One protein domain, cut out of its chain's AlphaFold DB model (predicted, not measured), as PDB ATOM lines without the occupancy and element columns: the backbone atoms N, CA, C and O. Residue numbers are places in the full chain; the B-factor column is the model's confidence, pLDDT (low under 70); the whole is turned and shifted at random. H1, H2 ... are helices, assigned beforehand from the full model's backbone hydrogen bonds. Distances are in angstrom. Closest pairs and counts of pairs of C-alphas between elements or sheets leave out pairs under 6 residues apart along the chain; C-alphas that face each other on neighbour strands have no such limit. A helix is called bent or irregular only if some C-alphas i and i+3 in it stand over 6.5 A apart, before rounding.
ATOM      1  N   GLY A  20     149.513 137.353 158.657       72.62
ATOM      2  CA  GLY A  20     149.221 138.782 158.785       72.62
ATOM      3  C   GLY A  20     148.357 139.107 160.003       72.62
ATOM      4  O   GLY A  20     148.670 140.040 160.737       72.62
ATOM      5  N   GLN A  21     147.313 138.313 160.264       79.75
ATOM      6  CA  GLN A  21     146.444 138.523 161.429       79.75
ATOM      7  C   GLN A  21     147.179 138.246 162.749       79.75
ATOM      8  O   GLN A  21     147.070 139.030 163.692       79.75
ATOM      9  N   THR A  22     147.982 137.177 162.801       81.62
ATOM     10  CA  THR A  22     148.822 136.869 163.970       81.62
ATOM     11  C   THR A  22     149.906 137.929 164.158       81.62
ATOM     12  O   THR A  22     150.158 138.351 165.283       81.62
ATOM     13  N   GLY A  23     150.519 138.406 163.069       78.56
ATOM     14  CA  GLY A  23     151.531 139.462 163.111       78.56
ATOM     15  C   GLY A  23     150.987 140.802 163.607       78.56
ATOM     16  O   GLY A  23     151.653 141.469 164.393       78.56
ATOM     17  N   ALA A  24     149.765 141.173 163.216       82.94
ATOM     18  CA  ALA A  24     149.112 142.390 163.696       82.94
ATOM     19  C   ALA A  24     148.845 142.334 165.208       82.94
ATOM     20  O   ALA A  24     149.199 143.269 165.922       82.94
ATOM     21  N   TRP A  25     148.298 141.218 165.707       86.69
ATOM     22  CA  TRP A  25     148.089 141.023 167.145       86.69
ATOM     23  C   TRP A  25     149.411 140.988 167.925       86.69
ATOM     24  O   TRP A  25     149.523 141.608 168.978       86.69
ATOM     25  N   LEU A  26     150.436 140.314 167.393       79.69
ATOM     26  CA  LEU A  26     151.755 140.266 168.022       79.69
ATOM     27  C   LEU A  26     152.416 141.651 168.060       79.69
ATOM     28  O   LEU A  26     153.039 141.996 169.058       79.69
ATOM     29  N   SER A  27     152.273 142.455 167.004       80.06
ATOM     30  CA  SER A  27     152.778 143.831 166.969       80.06
ATOM     31  C   SER A  27     152.072 144.718 167.992       80.06
ATOM     32  O   SER A  27     152.735 145.516 168.652       80.06
ATOM     33  N   ASP A  28     150.753 144.573 168.134       82.69
ATOM     34  CA  ASP A  28     149.961 145.311 169.123       82.69
ATOM     35  C   ASP A  28     150.374 144.930 170.555       82.69
ATOM     36  O   ASP A  28     150.656 145.795 171.386       82.69
ATOM     37  N   LEU A  29     150.563 143.629 170.806       82.31
ATOM     38  CA  LEU A  29     151.066 143.107 172.074       82.31
ATOM     39  C   LEU A  29     152.488 143.610 172.378       82.31
ATOM     40  O   LEU A  29     152.748 144.118 173.463       82.31
ATOM     41  N   LEU A  30     153.421 143.509 171.430       79.56
ATOM     42  CA  LEU A  30     154.802 143.957 171.628       79.56
ATOM     43  C   LEU A  30     154.879 145.463 171.882       79.56
ATOM     44  O   LEU A  30     155.634 145.893 172.755       79.56
ATOM     45  N   TYR A  31     154.092 146.257 171.160       76.75
ATOM     46  CA  TYR A  31     154.035 147.700 171.368       76.75
ATOM     47  C   TYR A  31     153.422 148.052 172.730       76.75
ATOM     48  O   TYR A  31     153.944 148.914 173.433       76.75
ATOM     49  N   SER A  32     152.378 147.336 173.159       77.12
ATOM     50  CA  SER A  32     151.760 147.525 174.477       77.12
ATOM     51  C   SER A  32     152.705 147.159 175.637       77.12
ATOM     52  O   SER A  32     152.807 147.886 176.628       77.12
ATOM     53  N   PHE A  33     153.456 146.060 175.504       75.12
ATOM     54  CA  PHE A  33     154.331 145.555 176.568       75.12
ATOM     55  C   PHE A  33     155.705 146.239 176.612       75.12
ATOM     56  O   PHE A  33     156.198 146.499 177.710       75.12
ATOM     57  N   PHE A  34     156.308 146.534 175.453       73.19
ATOM     58  CA  PHE A  34     157.691 147.026 175.331       73.19
ATOM     59  C   PHE A  34     157.813 148.458 174.775       73.19
ATOM     60  O   PHE A  34     158.918 149.008 174.767       73.19
ATOM     61  N   GLY A  35     156.727 149.071 174.292       78.81
ATOM     62  CA  GLY A  35     156.740 150.433 173.744       78.81
ATOM     63  C   GLY A  35     157.697 150.581 172.557       78.81
ATOM     64  O   GLY A  35     157.695 149.772 171.624       78.81
ATOM     65  N   TYR A  36     158.580 151.585 172.610       71.12
ATOM     66  CA  TYR A  36     159.615 151.799 171.586       71.12
ATOM     67  C   TYR A  36     160.642 150.659 171.505       71.12
ATOM     68  O   TYR A  36     161.280 150.486 170.465       71.12
ATOM     69  N   GLY A  37     160.765 149.828 172.548       68.88
ATOM     70  CA  GLY A  37     161.585 148.615 172.513       68.88
ATOM     71  C   GLY A  37     161.141 147.618 171.434       68.88
ATOM     72  O   GLY A  37     161.970 146.872 170.914       68.88
ATOM     73  N   ALA A  38     159.870 147.651 171.014       72.12
ATOM     74  CA  ALA A  38     159.341 146.769 169.972       72.12
ATOM     75  C   ALA A  38     160.027 146.953 168.602       72.12
ATOM     76  O   ALA A  38     160.132 145.999 167.830       72.12
ATOM     77  N   TRP A  39     160.561 148.144 168.305       71.62
ATOM     78  CA  TRP A  39     161.307 148.382 167.060       71.62
ATOM     79  C   TRP A  39     162.604 147.572 166.987       71.62
ATOM     80  O   TRP A  39     162.986 147.104 165.913       71.62
ATOM     81  N   TRP A  40     163.253 147.344 168.130       71.12
ATOM     82  CA  TRP A  40     164.431 146.483 168.197       71.12
ATOM     83  C   TRP A  40     164.080 145.021 167.925       71.12
ATOM     84  O   TRP A  40     164.819 144.352 167.209       71.12
ATOM     85  N   PHE A  41     162.921 144.543 168.397       72.81
ATOM     86  CA  PHE A  41     162.429 143.203 168.055       72.81
ATOM     87  C   PHE A  41     162.294 143.016 166.543       72.81
ATOM     88  O   PHE A  41     162.788 142.030 165.996       72.81
ATOM     89  N   LEU A  42     161.684 143.986 165.856       75.19
ATOM     90  CA  LEU A  42     161.533 143.937 164.404       75.19
ATOM     91  C   LEU A  42     162.896 143.888 163.698       75.19
ATOM     92  O   LEU A  42     163.094 143.067 162.802       75.19
ATOM     93  N   ALA A  43     163.856 144.705 164.142       76.19
ATOM     94  CA  ALA A  43     165.222 144.681 163.620       76.19
ATOM     95  C   ALA A  43     165.904 143.313 163.825       76.19
ATOM     96  O   ALA A  43     166.568 142.822 162.910       76.19
ATOM     97  N   PHE A  44     165.707 142.661 164.978       72.75
ATOM     98  CA  PHE A  44     166.251 141.322 165.236       72.75
ATOM     99  C   PHE A  44     165.621 140.248 164.359       72.75
ATOM    100  O   PHE A  44     166.344 139.413 163.824       72.75
ATOM    101  N   VAL A  45     164.301 140.274 164.172       72.31
ATOM    102  CA  VAL A  45     163.607 139.304 163.314       72.31
ATOM    103  C   VAL A  45     164.086 139.419 161.867       72.31
ATOM    104  O   VAL A  45     164.323 138.399 161.219       72.31
ATOM    105  N   VAL A  46     164.289 140.642 161.367       76.62
ATOM    106  CA  VAL A  46     164.847 140.873 160.025       76.62
ATOM    107  C   VAL A  46     166.286 140.367 159.938       76.62
ATOM    108  O   VAL A  46     166.620 139.645 159.001       76.62
ATOM    109  N   TYR A  47     167.122 140.695 160.924       73.12
ATOM    110  CA  TYR A  47     168.504 140.219 160.974       73.12
ATOM    111  C   TYR A  47     168.582 138.687 160.986       73.12
ATOM    112  O   TYR A  47     169.334 138.105 160.208       73.12
ATOM    113  N   GLU A  48     167.760 138.029 161.804       67.69
ATOM    114  CA  GLU A  48     167.725 136.571 161.894       67.69
ATOM    115  C   GLU A  48     167.184 135.931 160.621       67.69
ATOM    116  O   GLU A  48     167.712 134.918 160.177       67.69
ATOM    117  N   SER A  49     166.193 136.549 159.976       71.12
ATOM    118  CA  SER A  49     165.675 136.076 158.687       71.12
ATOM    119  C   SER A  49     166.757 136.097 157.604       71.12
ATOM    120  O   SER A  49     166.858 135.159 156.816       71.12
ATOM    121  N   ILE A  50     167.602 137.135 157.587       73.12
ATOM    122  CA  ILE A  50     168.745 137.228 156.668       73.12
ATOM    123  C   ILE A  50     169.806 136.179 157.022       73.12
ATOM    124  O   ILE A  50     170.362 135.546 156.125       73.12
ATOM    125  N   LEU A  51     170.076 135.972 158.313       67.62
ATOM    126  CA  LEU A  51     171.084 135.013 158.764       67.62
ATOM    127  C   LEU A  51     170.665 133.560 158.496       67.62
ATOM    128  O   LEU A  51     171.478 132.789 158.001       67.62
ATOM    129  N   ILE A  52     169.396 133.211 158.726       66.12
ATOM    130  CA  ILE A  52     168.800 131.902 158.393       66.12
ATOM    131  C   ILE A  52     168.865 131.635 156.888       66.12
ATOM    132  O   ILE A  52     169.071 130.500 156.468       66.12
ATOM    133  N   TRP A  53     168.676 132.670 156.069       69.25
ATOM    134  CA  TRP A  53     168.745 132.536 154.618       69.25
ATOM    135  C   TRP A  53     170.176 132.321 154.105       69.25
ATOM    136  O   TRP A  53     170.361 131.730 153.043       69.25
ATOM    137  N   TRP A  54     171.187 132.777 154.853       64.31
ATOM    138  CA  TRP A  54     172.592 132.698 154.450       64.31
ATOM    139  C   TRP A  54     173.362 131.535 155.092       64.31
ATOM    140  O   TRP A  54     174.295 131.012 154.482       64.31
ATOM    141  N   ASP A  55     173.005 131.122 156.310       59.69
ATOM    142  CA  ASP A  55     173.759 130.140 157.089       59.69
ATOM    143  C   ASP A  55     172.936 128.862 157.332       59.69
ATOM    144  O   ASP A  55     172.060 128.786 158.191       59.69
ATOM    145  N   ASN A  56     173.240 127.810 156.568       55.84
ATOM    146  CA  ASN A  56     172.601 126.487 156.635       55.84
ATOM    147  C   ASN A  56     173.033 125.651 157.865       55.84
ATOM    148  O   ASN A  56     172.998 124.416 157.814       55.84
ATOM    149  N   LYS A  57     173.494 126.270 158.960       52.06
ATOM    150  CA  LYS A  57     174.058 125.551 160.114       52.06
ATOM    151  C   LYS A  57     173.231 125.769 161.390       52.06
ATOM    152  O   LYS A  57     173.170 126.881 161.906       52.06
ATOM    153  N   PRO A  58     172.611 124.707 161.939       51.75
ATOM    154  CA  PRO A  58     171.712 124.804 163.079       51.75
ATOM    155  C   PRO A  58     172.505 124.702 164.378       51.75
ATOM    156  O   PRO A  58     172.492 123.664 165.037       51.75
ATOM    157  N   THR A  59     173.195 125.763 164.782       53.50
ATOM    158  CA  THR A  59     173.838 125.735 166.098       53.50
ATOM    159  C   THR A  59     173.568 127.047 166.822       53.50
ATOM    160  O   THR A  59     174.047 128.098 166.423       53.50
ATOM    161  N   PHE A  60     172.777 126.954 167.899       61.25
ATOM    162  CA  PHE A  60     172.474 128.001 168.894       61.25
ATOM    163  C   PHE A  60     171.267 128.934 168.684       61.25
ATOM    164  O   PHE A  60     171.212 129.982 169.323       61.25
ATOM    165  N   TRP A  61     170.235 128.546 167.925       68.31
ATOM    166  CA  TRP A  61     169.015 129.371 167.792       68.31
ATOM    167  C   TRP A  61     168.321 129.671 169.139       68.31
ATOM    168  O   TRP A  61     167.940 130.808 169.405       68.31
ATOM    169  N   LEU A  62     168.227 128.683 170.041       69.56
ATOM    170  CA  LEU A  62     167.503 128.848 171.310       69.56
ATOM    171  C   LEU A  62     168.222 129.780 172.301       69.56
ATOM    172  O   LEU A  62     167.585 130.632 172.913       69.56
ATOM    173  N   MET A  63     169.547 129.660 172.434       67.06
ATOM    174  CA  MET A  63     170.337 130.567 173.283       67.06
ATOM    175  C   MET A  63     170.258 132.014 172.782       67.06
ATOM    176  O   MET A  63     170.166 132.945 173.581       67.06
ATOM    177  N   ARG A  64     170.230 132.203 171.458       70.31
ATOM    178  CA  ARG A  64     170.070 133.516 170.824       70.31
ATOM    179  C   ARG A  64     168.687 134.105 171.054       70.31
ATOM    180  O   ARG A  64     168.590 135.268 171.423       70.31
ATOM    181  N   LEU A  65     167.636 133.292 170.933       70.94
ATOM    182  CA  LEU A  65     166.266 133.696 171.255       70.94
ATOM    183  C   LEU A  65     166.163 134.211 172.696       70.94
ATOM    184  O   LEU A  65     165.618 135.288 172.928       70.94
ATOM    185  N   VAL A  66     166.730 133.476 173.656       70.44
ATOM    186  CA  VAL A  66     166.742 133.889 175.067       70.44
ATOM    187  C   VAL A  66     167.488 135.212 175.239       70.44
ATOM    188  O   VAL A  66     166.983 136.112 175.909       70.44
ATOM    189  N   ALA A  67     168.642 135.372 174.590       72.88
ATOM    190  CA  ALA A  67     169.390 136.623 174.626       72.88
ATOM    191  C   ALA A  67     168.591 137.796 174.027       72.88
ATOM    192  O   ALA A  67     168.599 138.881 174.602       72.88
ATOM    193  N   TYR A  68     167.840 137.582 172.941       72.31
ATOM    194  CA  TYR A  68     166.953 138.600 172.371       72.31
ATOM    195  C   TYR A  68     165.824 138.994 173.320       72.31
ATOM    196  O   TYR A  68     165.549 140.182 173.454       72.31
ATOM    197  N   VAL A  69     165.205 138.034 174.013       73.69
ATOM    198  CA  VAL A  69     164.161 138.325 175.009       73.69
ATOM    199  C   VAL A  69     164.731 139.141 176.171       73.69
ATOM    200  O   VAL A  69     164.146 140.153 176.550       73.69
ATOM    201  N   PHE A  70     165.895 138.753 176.700       77.69
ATOM    202  CA  PHE A  70     166.570 139.501 177.767       77.69
ATOM    203  C   PHE A  70     166.979 140.908 177.329       77.69
ATOM    204  O   PHE A  70     166.841 141.865 178.091       77.69
ATOM    205  N   LEU A  71     167.451 141.050 176.093       76.19
ATOM    206  CA  LEU A  71     167.851 142.331 175.528       76.19
ATOM    207  C   LEU A  71     166.640 143.234 175.312       76.19
ATOM    208  O   LEU A  71     166.689 144.404 175.678       76.19
ATOM    209  N   LEU A  72     165.543 142.688 174.782       75.50
ATOM    210  CA  LEU A  72     164.280 143.398 174.603       75.50
ATOM    211  C   LEU A  72     163.733 143.893 175.946       75.50
ATOM    212  O   LEU A  72     163.351 145.057 176.070       75.50
ATOM    213  N   LEU A  73     163.758 143.023 176.959       77.88
ATOM    214  CA  LEU A  73     163.341 143.343 178.319       77.88
ATOM    215  C   LEU A  73     164.200 144.468 178.913       77.88
ATOM    216  O   LEU A  73     163.669 145.449 179.431       77.88
ATOM    217  N   SER A  74     165.523 144.366 178.780       76.56
ATOM    218  CA  SER A  74     166.434 145.394 179.280       76.56
ATOM    219  C   SER A  74     166.318 146.714 178.518       76.56
ATOM    220  O   SER A  74     166.442 147.773 179.130       76.56
ATOM    221  N   ALA A  75     166.105 146.677 177.202       75.25
ATOM    222  CA  ALA A  75     165.946 147.872 176.385       75.25
ATOM    223  C   ALA A  75     164.645 148.606 176.739       75.25
ATOM    224  O   ALA A  75     164.665 149.818 176.934       75.25
ATOM    225  N   SER A  76     163.536 147.878 176.892       77.56
ATOM    226  CA  SER A  76     162.245 148.435 177.320       77.56
ATOM    227  C   SER A  76     162.338 149.114 178.689       77.56
ATOM    228  O   SER A  76     161.911 150.261 178.829       77.56
ATOM    229  N   ALA A  77     162.989 148.481 179.668       74.69
ATOM    230  CA  ALA A  77     163.212 149.103 180.970       74.69
ATOM    231  C   ALA A  77     164.173 150.309 180.909       74.69
ATOM    232  O   ALA A  77     164.028 151.253 181.686       74.69
ATOM    233  N   LEU A  78     165.113 150.340 179.953       76.50
ATOM    234  CA  LEU A  78     166.044 151.465 179.789       76.50
ATOM    235  C   LEU A  78     165.305 152.668 179.213       76.50
ATOM    236  O   LEU A  78     165.468 153.785 179.702       76.50
ATOM    237  N   PHE A  79     164.454 152.435 178.213       73.62
ATOM    238  CA  PHE A  79     163.578 153.459 177.651       73.62
ATOM    239  C   PHE A  79     162.590 153.995 178.688       73.62
ATOM    240  O   PHE A  79     162.436 155.211 178.786       73.62
ATOM    241  N   ALA A  80     161.979 153.124 179.498       73.25
ATOM    242  CA  ALA A  80     161.138 153.538 180.621       73.25
ATOM    243  C   ALA A  80     161.902 154.464 181.582       73.25
ATOM    244  O   ALA A  80     161.419 155.546 181.919       73.25
ATOM    245  N   GLN A  81     163.137 154.099 181.935       73.56
ATOM    246  CA  GLN A  81     163.967 154.897 182.837       73.56
ATOM    247  C   GLN A  81     164.372 156.242 182.237       73.56
ATOM    248  O   GLN A  81     164.355 157.262 182.929       73.56
ATOM    249  N   LEU A  82     164.717 156.268 180.948       73.06
ATOM    250  CA  LEU A  82     165.069 157.497 180.247       73.06
ATOM    251  C   LEU A  82     163.872 158.452 180.180       73.06
ATOM    252  O   LEU A  82     164.027 159.647 180.414       73.06
ATOM    253  N   VAL A  83     162.674 157.926 179.928       71.69
ATOM    254  CA  VAL A  83     161.434 158.713 179.907       71.69
ATOM    255  C   VAL A  83     161.104 159.233 181.299       71.69
ATOM    256  O   VAL A  83     160.806 160.415 181.433       71.69
ATOM    257  N   ALA A  84     161.223 158.410 182.342       70.50
ATOM    258  CA  ALA A  84     161.023 158.853 183.720       70.50
ATOM    259  C   ALA A  84     162.012 159.963 184.126       70.50
ATOM    260  O   ALA A  84     161.630 160.919 184.801       70.50
ATOM    261  N   LEU A  85     163.268 159.879 183.676       71.69
ATOM    262  CA  LEU A  85     164.271 160.924 183.892       71.69
ATOM    263  C   LEU A  85     163.923 162.214 183.133       71.69
ATOM    264  O   LEU A  85     164.025 163.306 183.692       71.69
ATOM    265  N   ILE A  86     163.475 162.096 181.879       69.94
ATOM    266  CA  ILE A  86     163.033 163.241 181.074       69.94
ATOM    267  C   ILE A  86     161.802 163.895 181.706       69.94
ATOM    268  O   ILE A  86     161.780 165.111 181.787       69.94
ATOM    269  N   GLN A  87     160.829 163.136 182.211       68.19
ATOM    270  CA  GLN A  87     159.629 163.666 182.881       68.19
ATOM    271  C   GLN A  87     159.947 164.361 184.218       68.19
ATOM    272  O   GLN A  87     159.256 165.294 184.618       68.19
ATOM    273  N   GLN A  88     161.010 163.946 184.916       64.50
ATOM    274  CA  GLN A  88     161.498 164.661 186.103       64.50
ATOM    275  C   GLN A  88     162.177 165.993 185.755       64.50
ATOM    276  O   GLN A  88     162.106 166.938 186.540       64.50
ATOM    277  N   VAL A  89     162.855 166.071 184.606       66.62
ATOM    278  CA  VAL A  89     163.623 167.256 184.179       66.62
ATOM    279  C   VAL A  89     162.780 168.225 183.342       66.62
ATOM    280  O   VAL A  89     162.934 169.441 183.447       66.62
ATOM    281  N   ALA A  90     161.879 167.704 182.518       59.94
ATOM    282  CA  ALA A  90     160.957 168.435 181.670       59.94
ATOM    283  C   ALA A  90     159.561 168.348 182.292       59.94
ATOM    284  O   ALA A  90     158.941 167.294 182.309       59.94
ATOM    285  N   ASN A  91     159.097 169.479 182.821       55.50
ATOM    286  CA  ASN A  91     157.795 169.690 183.451       55.50
ATOM    287  C   ASN A  91     156.656 168.802 182.872       55.50
ATOM    288  O   ASN A  91     156.448 168.828 181.655       55.50
ATOM    289  N   PRO A  92     155.846 168.123 183.714       57.56
ATOM    290  CA  PRO A  92     154.894 167.064 183.322       57.56
ATOM    291  C   PRO A  92     153.763 167.495 182.371       57.56
ATOM    292  O   PRO A  92     152.974 166.671 181.922       57.56
ATOM    293  N   ALA A  93     153.647 168.786 182.053       50.47
ATOM    294  CA  ALA A  93     152.560 169.330 181.243       50.47
ATOM    295  C   ALA A  93     152.804 169.287 179.720       50.47
ATOM    296  O   ALA A  93     151.868 169.534 178.962       50.47
ATOM    297  N   SER A  94     154.030 169.028 179.243       49.09
ATOM    298  CA  SER A  94     154.353 169.136 177.805       49.09
ATOM    299  C   SER A  94     154.356 167.810 177.044       49.09
ATOM    300  O   SER A  94     154.358 167.815 175.814       49.09
ATOM    301  N   MET A  95     154.325 166.673 177.738       50.59
ATOM    302  CA  MET A  95     154.372 165.357 177.108       50.59
ATOM    303  C   MET A  95     153.201 164.512 177.591       50.59
ATOM    304  O   MET A  95     153.335 163.739 178.532       50.59
ATOM    305  N   GLY A  96     152.082 164.576 176.863       48.38
ATOM    306  CA  GLY A  96     150.988 163.591 176.919       48.38
ATOM    307  C   GLY A  96     151.397 162.184 176.444       48.38
ATOM    308  O   GLY A  96     150.574 161.435 175.931       48.38
ATOM    309  N   LEU A  97     152.680 161.840 176.583       52.09
ATOM    310  CA  LEU A  97     153.262 160.510 176.436       52.09
ATOM    311  C   LEU A  97     153.400 159.887 177.836       52.09
ATOM    312  O   LEU A  97     154.454 159.383 178.224       52.09
ATOM    313  N   GLU A  98     152.327 159.972 178.620       50.81
ATOM    314  CA  GLU A  98     152.216 159.301 179.908       50.81
ATOM    315  C   GLU A  98     152.290 157.784 179.647       50.81
ATOM    316  O   GLU A  98     151.385 157.172 179.087       50.81
ATOM    317  N   GLY A  99     153.438 157.181 179.947       52.31
ATOM    318  CA  GLY A  99     153.572 155.733 180.125       52.31
ATOM    319  C   GLY A  99     153.772 154.842 178.890       52.31
ATOM    320  O   GLY A  99     154.077 153.667 179.063       52.31
ATOM    321  N   VAL A 100     153.679 155.323 177.647       55.16
ATOM    322  CA  VAL A 100     153.741 154.397 176.483       55.16
ATOM    323  C   VAL A 100     155.170 154.104 176.001       55.16
ATOM    324  O   VAL A 100     155.428 153.070 175.391       55.16
ATOM    325  N   ALA A 101     156.141 154.971 176.290       63.34
ATOM    326  CA  ALA A 101     157.452 154.882 175.646       63.34
ATOM    327  C   ALA A 101     158.292 153.652 176.063       63.34
ATOM    328  O   ALA A 101     159.031 153.118 175.235       63.34
ATOM    329  N   GLY A 102     158.151 153.178 177.305       66.88
ATOM    330  CA  GLY A 102     158.812 151.965 177.808       66.88
ATOM    331  C   GLY A 102     157.940 150.704 177.803       66.88
ATOM    332  O   GLY A 102     158.465 149.616 178.023       66.88
ATOM    333  N   GLY A 103     156.634 150.832 177.541       77.75
ATOM    334  CA  GLY A 103     155.652 149.758 177.703       77.75
ATOM    335  C   GLY A 103     155.400 149.362 179.167       77.75
ATOM    336  O   GLY A 103     156.139 149.750 180.074       77.75
ATOM    337  N   ILE A 104     154.340 148.582 179.405       80.31
ATOM    338  CA  ILE A 104     153.872 148.226 180.762       80.31
ATOM    339  C   ILE A 104     154.960 147.498 181.570       80.31
ATOM    340  O   ILE A 104     155.159 147.782 182.749       80.31
ATOM    341  N   ILE A 105     155.700 146.583 180.935       79.12
ATOM    342  CA  ILE A 105     156.747 145.803 181.613       79.12
ATOM    343  C   ILE A 105     157.970 146.665 181.917       79.12
ATOM    344  O   ILE A 105     158.581 146.517 182.975       79.12
ATOM    345  N   GLY A 106     158.322 147.569 181.000       76.69
ATOM    346  CA  GLY A 106     159.464 148.458 181.164       76.69
ATOM    347  C   GLY A 106     159.302 149.380 182.363       76.69
ATOM    348  O   GLY A 106     160.250 149.517 183.128       76.69
ATOM    349  N   LEU A 107     158.109 149.954 182.555       80.19
ATOM    350  CA  LEU A 107     157.795 150.838 183.686       80.19
ATOM    351  C   LEU A 107     157.882 150.109 185.030       80.19
ATOM    352  O   LEU A 107     158.573 150.562 185.939       80.19
ATOM    353  N   GLU A 108     157.237 148.947 185.132       83.88
ATOM    354  CA  GLU A 108     157.226 148.146 186.359       83.88
ATOM    355  C   GLU A 108     158.640 147.671 186.731       83.88
ATOM    356  O   GLU A 108     159.056 147.720 187.893       83.88
ATOM    357  N   LEU A 109     159.409 147.213 185.737       81.38
ATOM    358  CA  LEU A 109     160.777 146.752 185.953       81.38
ATOM    359  C   LEU A 109     161.690 147.917 186.352       81.38
ATOM    360  O   LEU A 109     162.470 147.807 187.297       81.38
ATOM    361  N   GLN A 110     161.563 149.046 185.662       79.94
ATOM    362  CA  GLN A 110     162.300 150.268 185.947       79.94
ATOM    363  C   GLN A 110     162.045 150.776 187.366       79.94
ATOM    364  O   GLN A 110     163.008 151.085 188.067       79.94
ATOM    365  N   GLU A 111     160.788 150.846 187.804       79.88
ATOM    366  CA  GLU A 111     160.436 151.319 189.143       79.88
ATOM    367  C   GLU A 111     161.082 150.444 190.226       79.88
ATOM    368  O   GLU A 111     161.727 150.955 191.146       79.88
ATOM    369  N   ARG A 112     161.018 149.118 190.061       85.00
ATOM    370  CA  ARG A 112     161.664 148.161 190.976       85.00
ATOM    371  C   ARG A 112     163.178 148.335 191.024       85.00
ATOM    372  O   ARG A 112     163.774 148.260 192.096       85.00
ATOM    373  N   LEU A 113     163.817 148.583 189.884       81.50
ATOM    374  CA  LEU A 113     165.262 148.807 189.843       81.50
ATOM    375  C   LEU A 113     165.656 150.183 190.392       81.50
ATOM    376  O   LEU A 113     166.677 150.294 191.071       81.50
ATOM    377  N   ALA A 114     164.857 151.219 190.145       82.50
ATOM    378  CA  ALA A 114     165.083 152.561 190.674       82.50
ATOM    379  C   ALA A 114     164.991 152.593 192.208       82.50
ATOM    380  O   ALA A 114     165.784 153.284 192.848       82.50
ATOM    381  N   GLN A 115     164.092 151.795 192.797       83.31
ATOM    382  CA  GLN A 115     163.995 151.611 194.250       83.31
ATOM    383  C   GLN A 115     165.257 150.968 194.854       83.31
ATOM    384  O   GLN A 115     165.627 151.290 195.980       83.31
ATOM    385  N   LEU A 116     165.930 150.079 194.114       85.69
ATOM    386  CA  LEU A 116     167.112 149.352 194.592       85.69
ATOM    387  C   LEU A 116     168.427 150.117 194.373       85.69
ATOM    388  O   LEU A 116     169.288 150.118 195.250       85.69
ATOM    389  N   LEU A 117     168.606 150.731 193.198       79.38
ATOM    390  CA  LEU A 117     169.887 151.291 192.737       79.38
ATOM    391  C   LEU A 117     169.901 152.827 192.636       79.38
ATOM    392  O   LEU A 117     170.895 153.392 192.179       79.38
ATOM    393  N   SER A 118     168.831 153.510 193.067       82.81
ATOM    394  CA  SER A 118     168.556 154.921 192.756       82.81
ATOM    395  C   SER A 118     168.293 155.155 191.260       82.81
ATOM    396  O   SER A 118     168.665 154.356 190.396       82.81
ATOM    397  N   GLN A 119     167.640 156.271 190.929       74.81
ATOM    398  CA  GLN A 119     167.230 156.603 189.561       74.81
ATOM    399  C   GLN A 119     168.427 156.599 188.593       74.81
ATOM    400  O   GLN A 119     168.389 155.968 187.538       74.81
ATOM    401  N   TRP A 120     169.533 157.234 188.986       80.88
ATOM    402  CA  TRP A 120     170.742 157.330 188.164       80.88
ATOM    403  C   TRP A 120     171.512 156.009 188.073       80.88
ATOM    404  O   TRP A 120     172.003 155.657 187.000       80.88
ATOM    405  N   GLY A 121     171.591 155.252 189.172       81.56
ATOM    406  CA  GLY A 121     172.290 153.966 189.195       81.56
ATOM    407  C   GLY A 121     171.580 152.910 188.355       81.56
ATOM    408  O   GLY A 121     172.235 152.166 187.628       81.56
ATOM    409  N   SER A 122     170.246 152.907 188.373       82.06
ATOM    410  CA  SER A 122     169.431 152.027 187.532       82.06
ATOM    411  C   SER A 122     169.667 152.273 186.034       82.06
ATOM    412  O   SER A 122     169.856 151.307 185.299       82.06
ATOM    413  N   VAL A 123     169.787 153.535 185.578       81.44
ATOM    414  CA  VAL A 123     170.113 153.855 184.165       81.44
ATOM    415  C   VAL A 123     171.447 153.242 183.753       81.44
ATOM    416  O   VAL A 123     171.529 152.566 182.729       81.44
ATOM    417  N   VAL A 124     172.499 153.491 184.536       83.81
ATOM    418  CA  VAL A 124     173.857 153.032 184.208       83.81
ATOM    419  C   VAL A 124     173.925 151.509 184.244       83.81
ATOM    420  O   VAL A 124     174.481 150.897 183.333       83.81
ATOM    421  N   PHE A 125     173.313 150.893 185.256       85.25
ATOM    422  CA  PHE A 125     173.226 149.442 185.368       85.25
ATOM    423  C   PHE A 125     172.528 148.827 184.154       85.25
ATOM    424  O   PHE A 125     173.060 147.892 183.556       85.25
ATOM    425  N   LEU A 126     171.391 149.386 183.733       83.25
ATOM    426  CA  LEU A 126     170.694 148.919 182.542       83.25
ATOM    427  C   LEU A 126     171.484 149.151 181.265       83.25
ATOM    428  O   LEU A 126     171.501 148.272 180.415       83.25
ATOM    429  N   ALA A 127     172.160 150.288 181.118       80.38
ATOM    430  CA  ALA A 127     172.989 150.551 179.945       80.38
ATOM    431  C   ALA A 127     174.098 149.498 179.808       80.38
ATOM    432  O   ALA A 127     174.279 148.917 178.737       80.38
ATOM    433  N   VAL A 128     174.788 149.187 180.907       84.62
ATOM    434  CA  VAL A 128     175.805 148.130 180.942       84.62
ATOM    435  C   VAL A 128     175.179 146.761 180.669       84.62
ATOM    436  O   VAL A 128     175.705 145.999 179.859       84.62
ATOM    437  N   PHE A 129     174.033 146.459 181.281       83.25
ATOM    438  CA  PHE A 129     173.331 145.196 181.070       83.25
ATOM    439  C   PHE A 129     172.889 145.017 179.611       83.25
ATOM    440  O   PHE A 129     173.082 143.938 179.050       83.25
ATOM    441  N   VAL A 130     172.384 146.070 178.956       79.19
ATOM    442  CA  VAL A 130     172.079 146.067 177.518       79.19
ATOM    443  C   VAL A 130     173.338 145.758 176.719       79.19
ATOM    444  O   VAL A 130     173.299 144.858 175.890       79.19
ATOM    445  N   VAL A 131     174.464 146.432 176.972       78.25
ATOM    446  CA  VAL A 131     175.720 146.203 176.228       78.25
ATOM    447  C   VAL A 131     176.223 144.764 176.382       78.25
ATOM    448  O   VAL A 131     176.614 144.130 175.398       78.25
ATOM    449  N   ILE A 132     176.175 144.219 177.600       78.88
ATOM    450  CA  ILE A 132     176.550 142.824 177.871       78.88
ATOM    451  C   ILE A 132     175.615 141.875 177.116       78.88
ATOM    452  O   ILE A 132     176.075 140.966 176.420       78.88
ATOM    453  N   THR A 133     174.306 142.114 177.196       76.56
ATOM    454  CA  THR A 133     173.304 141.258 176.553       76.56
ATOM    455  C   THR A 133     173.381 141.349 175.030       76.56
ATOM    456  O   THR A 133     173.266 140.326 174.369       76.56
ATOM    457  N   VAL A 134     173.655 142.527 174.459       71.00
ATOM    458  CA  VAL A 134     173.954 142.733 173.028       71.00
ATOM    459  C   VAL A 134     175.157 141.885 172.633       71.00
ATOM    460  O   VAL A 134     175.070 141.078 171.710       71.00
ATOM    461  N   THR A 135     176.261 142.000 173.366       73.81
ATOM    462  CA  THR A 135     177.490 141.246 173.074       73.81
ATOM    463  C   THR A 135     177.228 139.737 173.059       73.81
ATOM    464  O   THR A 135     177.721 139.025 172.180       73.81
ATOM    465  N   PHE A 136     176.395 139.261 173.987       69.19
ATOM    466  CA  PHE A 136     175.992 137.861 174.069       69.19
ATOM    467  C   PHE A 136     175.013 137.451 172.954       69.19
ATOM    468  O   PHE A 136     175.214 136.424 172.308       69.19
ATOM    469  N   ALA A 137     173.992 138.270 172.678       66.38
ATOM    470  CA  ALA A 137     172.949 138.014 171.679       66.38
ATOM    471  C   ALA A 137     173.502 137.943 170.254       66.38
ATOM    472  O   ALA A 137     173.064 137.129 169.440       66.38
ATOM    473  N   PHE A 138     174.491 138.778 169.954       64.75
ATOM    474  CA  PHE A 138     175.150 138.781 168.655       64.75
ATOM    475  C   PHE A 138     176.312 137.784 168.568       64.75
ATOM    476  O   PHE A 138     176.892 137.672 167.491       64.75
ATOM    477  N   ASN A 139     176.642 137.071 169.660       62.44
ATOM    478  CA  ASN A 139     177.810 136.185 169.768       62.44
ATOM    479  C   ASN A 139     179.012 136.789 169.021       62.44
ATOM    480  O   ASN A 139     179.556 136.213 168.074       62.44
ATOM    481  N   ILE A 140     179.313 138.047 169.360       56.66
ATOM    482  CA  ILE A 140     180.193 138.877 168.546       56.66
ATOM    483  C   ILE A 140     181.587 138.262 168.574       56.66
ATOM    484  O   ILE A 140     182.312 138.347 169.564       56.66
ATOM    485  N   HIS A 141     181.981 137.682 167.443       60.59
ATOM    486  CA  HIS A 141     183.371 137.385 167.157       60.59
ATOM    487  C   HIS A 141     184.045 138.730 166.895       60.59
ATOM    488  O   HIS A 141     184.124 139.180 165.751       60.59
TER     489      HIS A 141
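Overview. This is residues 20 to 141 of the 282 residues of the protein "FtsK_4TM domain-containing protein" of Psychrobacter sp. KH172YL61 (UniProt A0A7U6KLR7). The long helix H2 is the middle, with H3b along it, H1b folded back on it as a hairpin and H3a crossing it; residues 20 to 26 of H1a stick out. The printed part has 122 residues with three helices, H1 to H3, and is all helix. It is only just compact, close to loose: radius of gyration of the C-alphas 16.1 A, spans 52 by 35 by 19 A.

Along the chain. H1, residues 20 to 54, starts at (149.221, 138.782, 158.785). H1 and H3, residues 103 to 137, each one helix by hydrogen bonds, are bent: C-alphas 33 and 36 are 9.6 A apart, 116 and 119 8.8 A. Their arms are H1a to 33, H1b from 36, H3a to 116, H3b from 119. H2, residues 61 to 89, is 41.6 A long, ending at (163.623, 167.256, 184.179).

Arrangement. H3b touches H2 opposite ways at a shallow tilt of 23 degrees, closest C-alphas Ala 67 and Ala 137, 4.8 A. Every O i to N i+4 pair is within hydrogen-bond range but in H1b, 13 of 15.

Size, cuts and confidence. The printed part has no cut, a long H2 to H3 link and 38 residues under pLDDT 70.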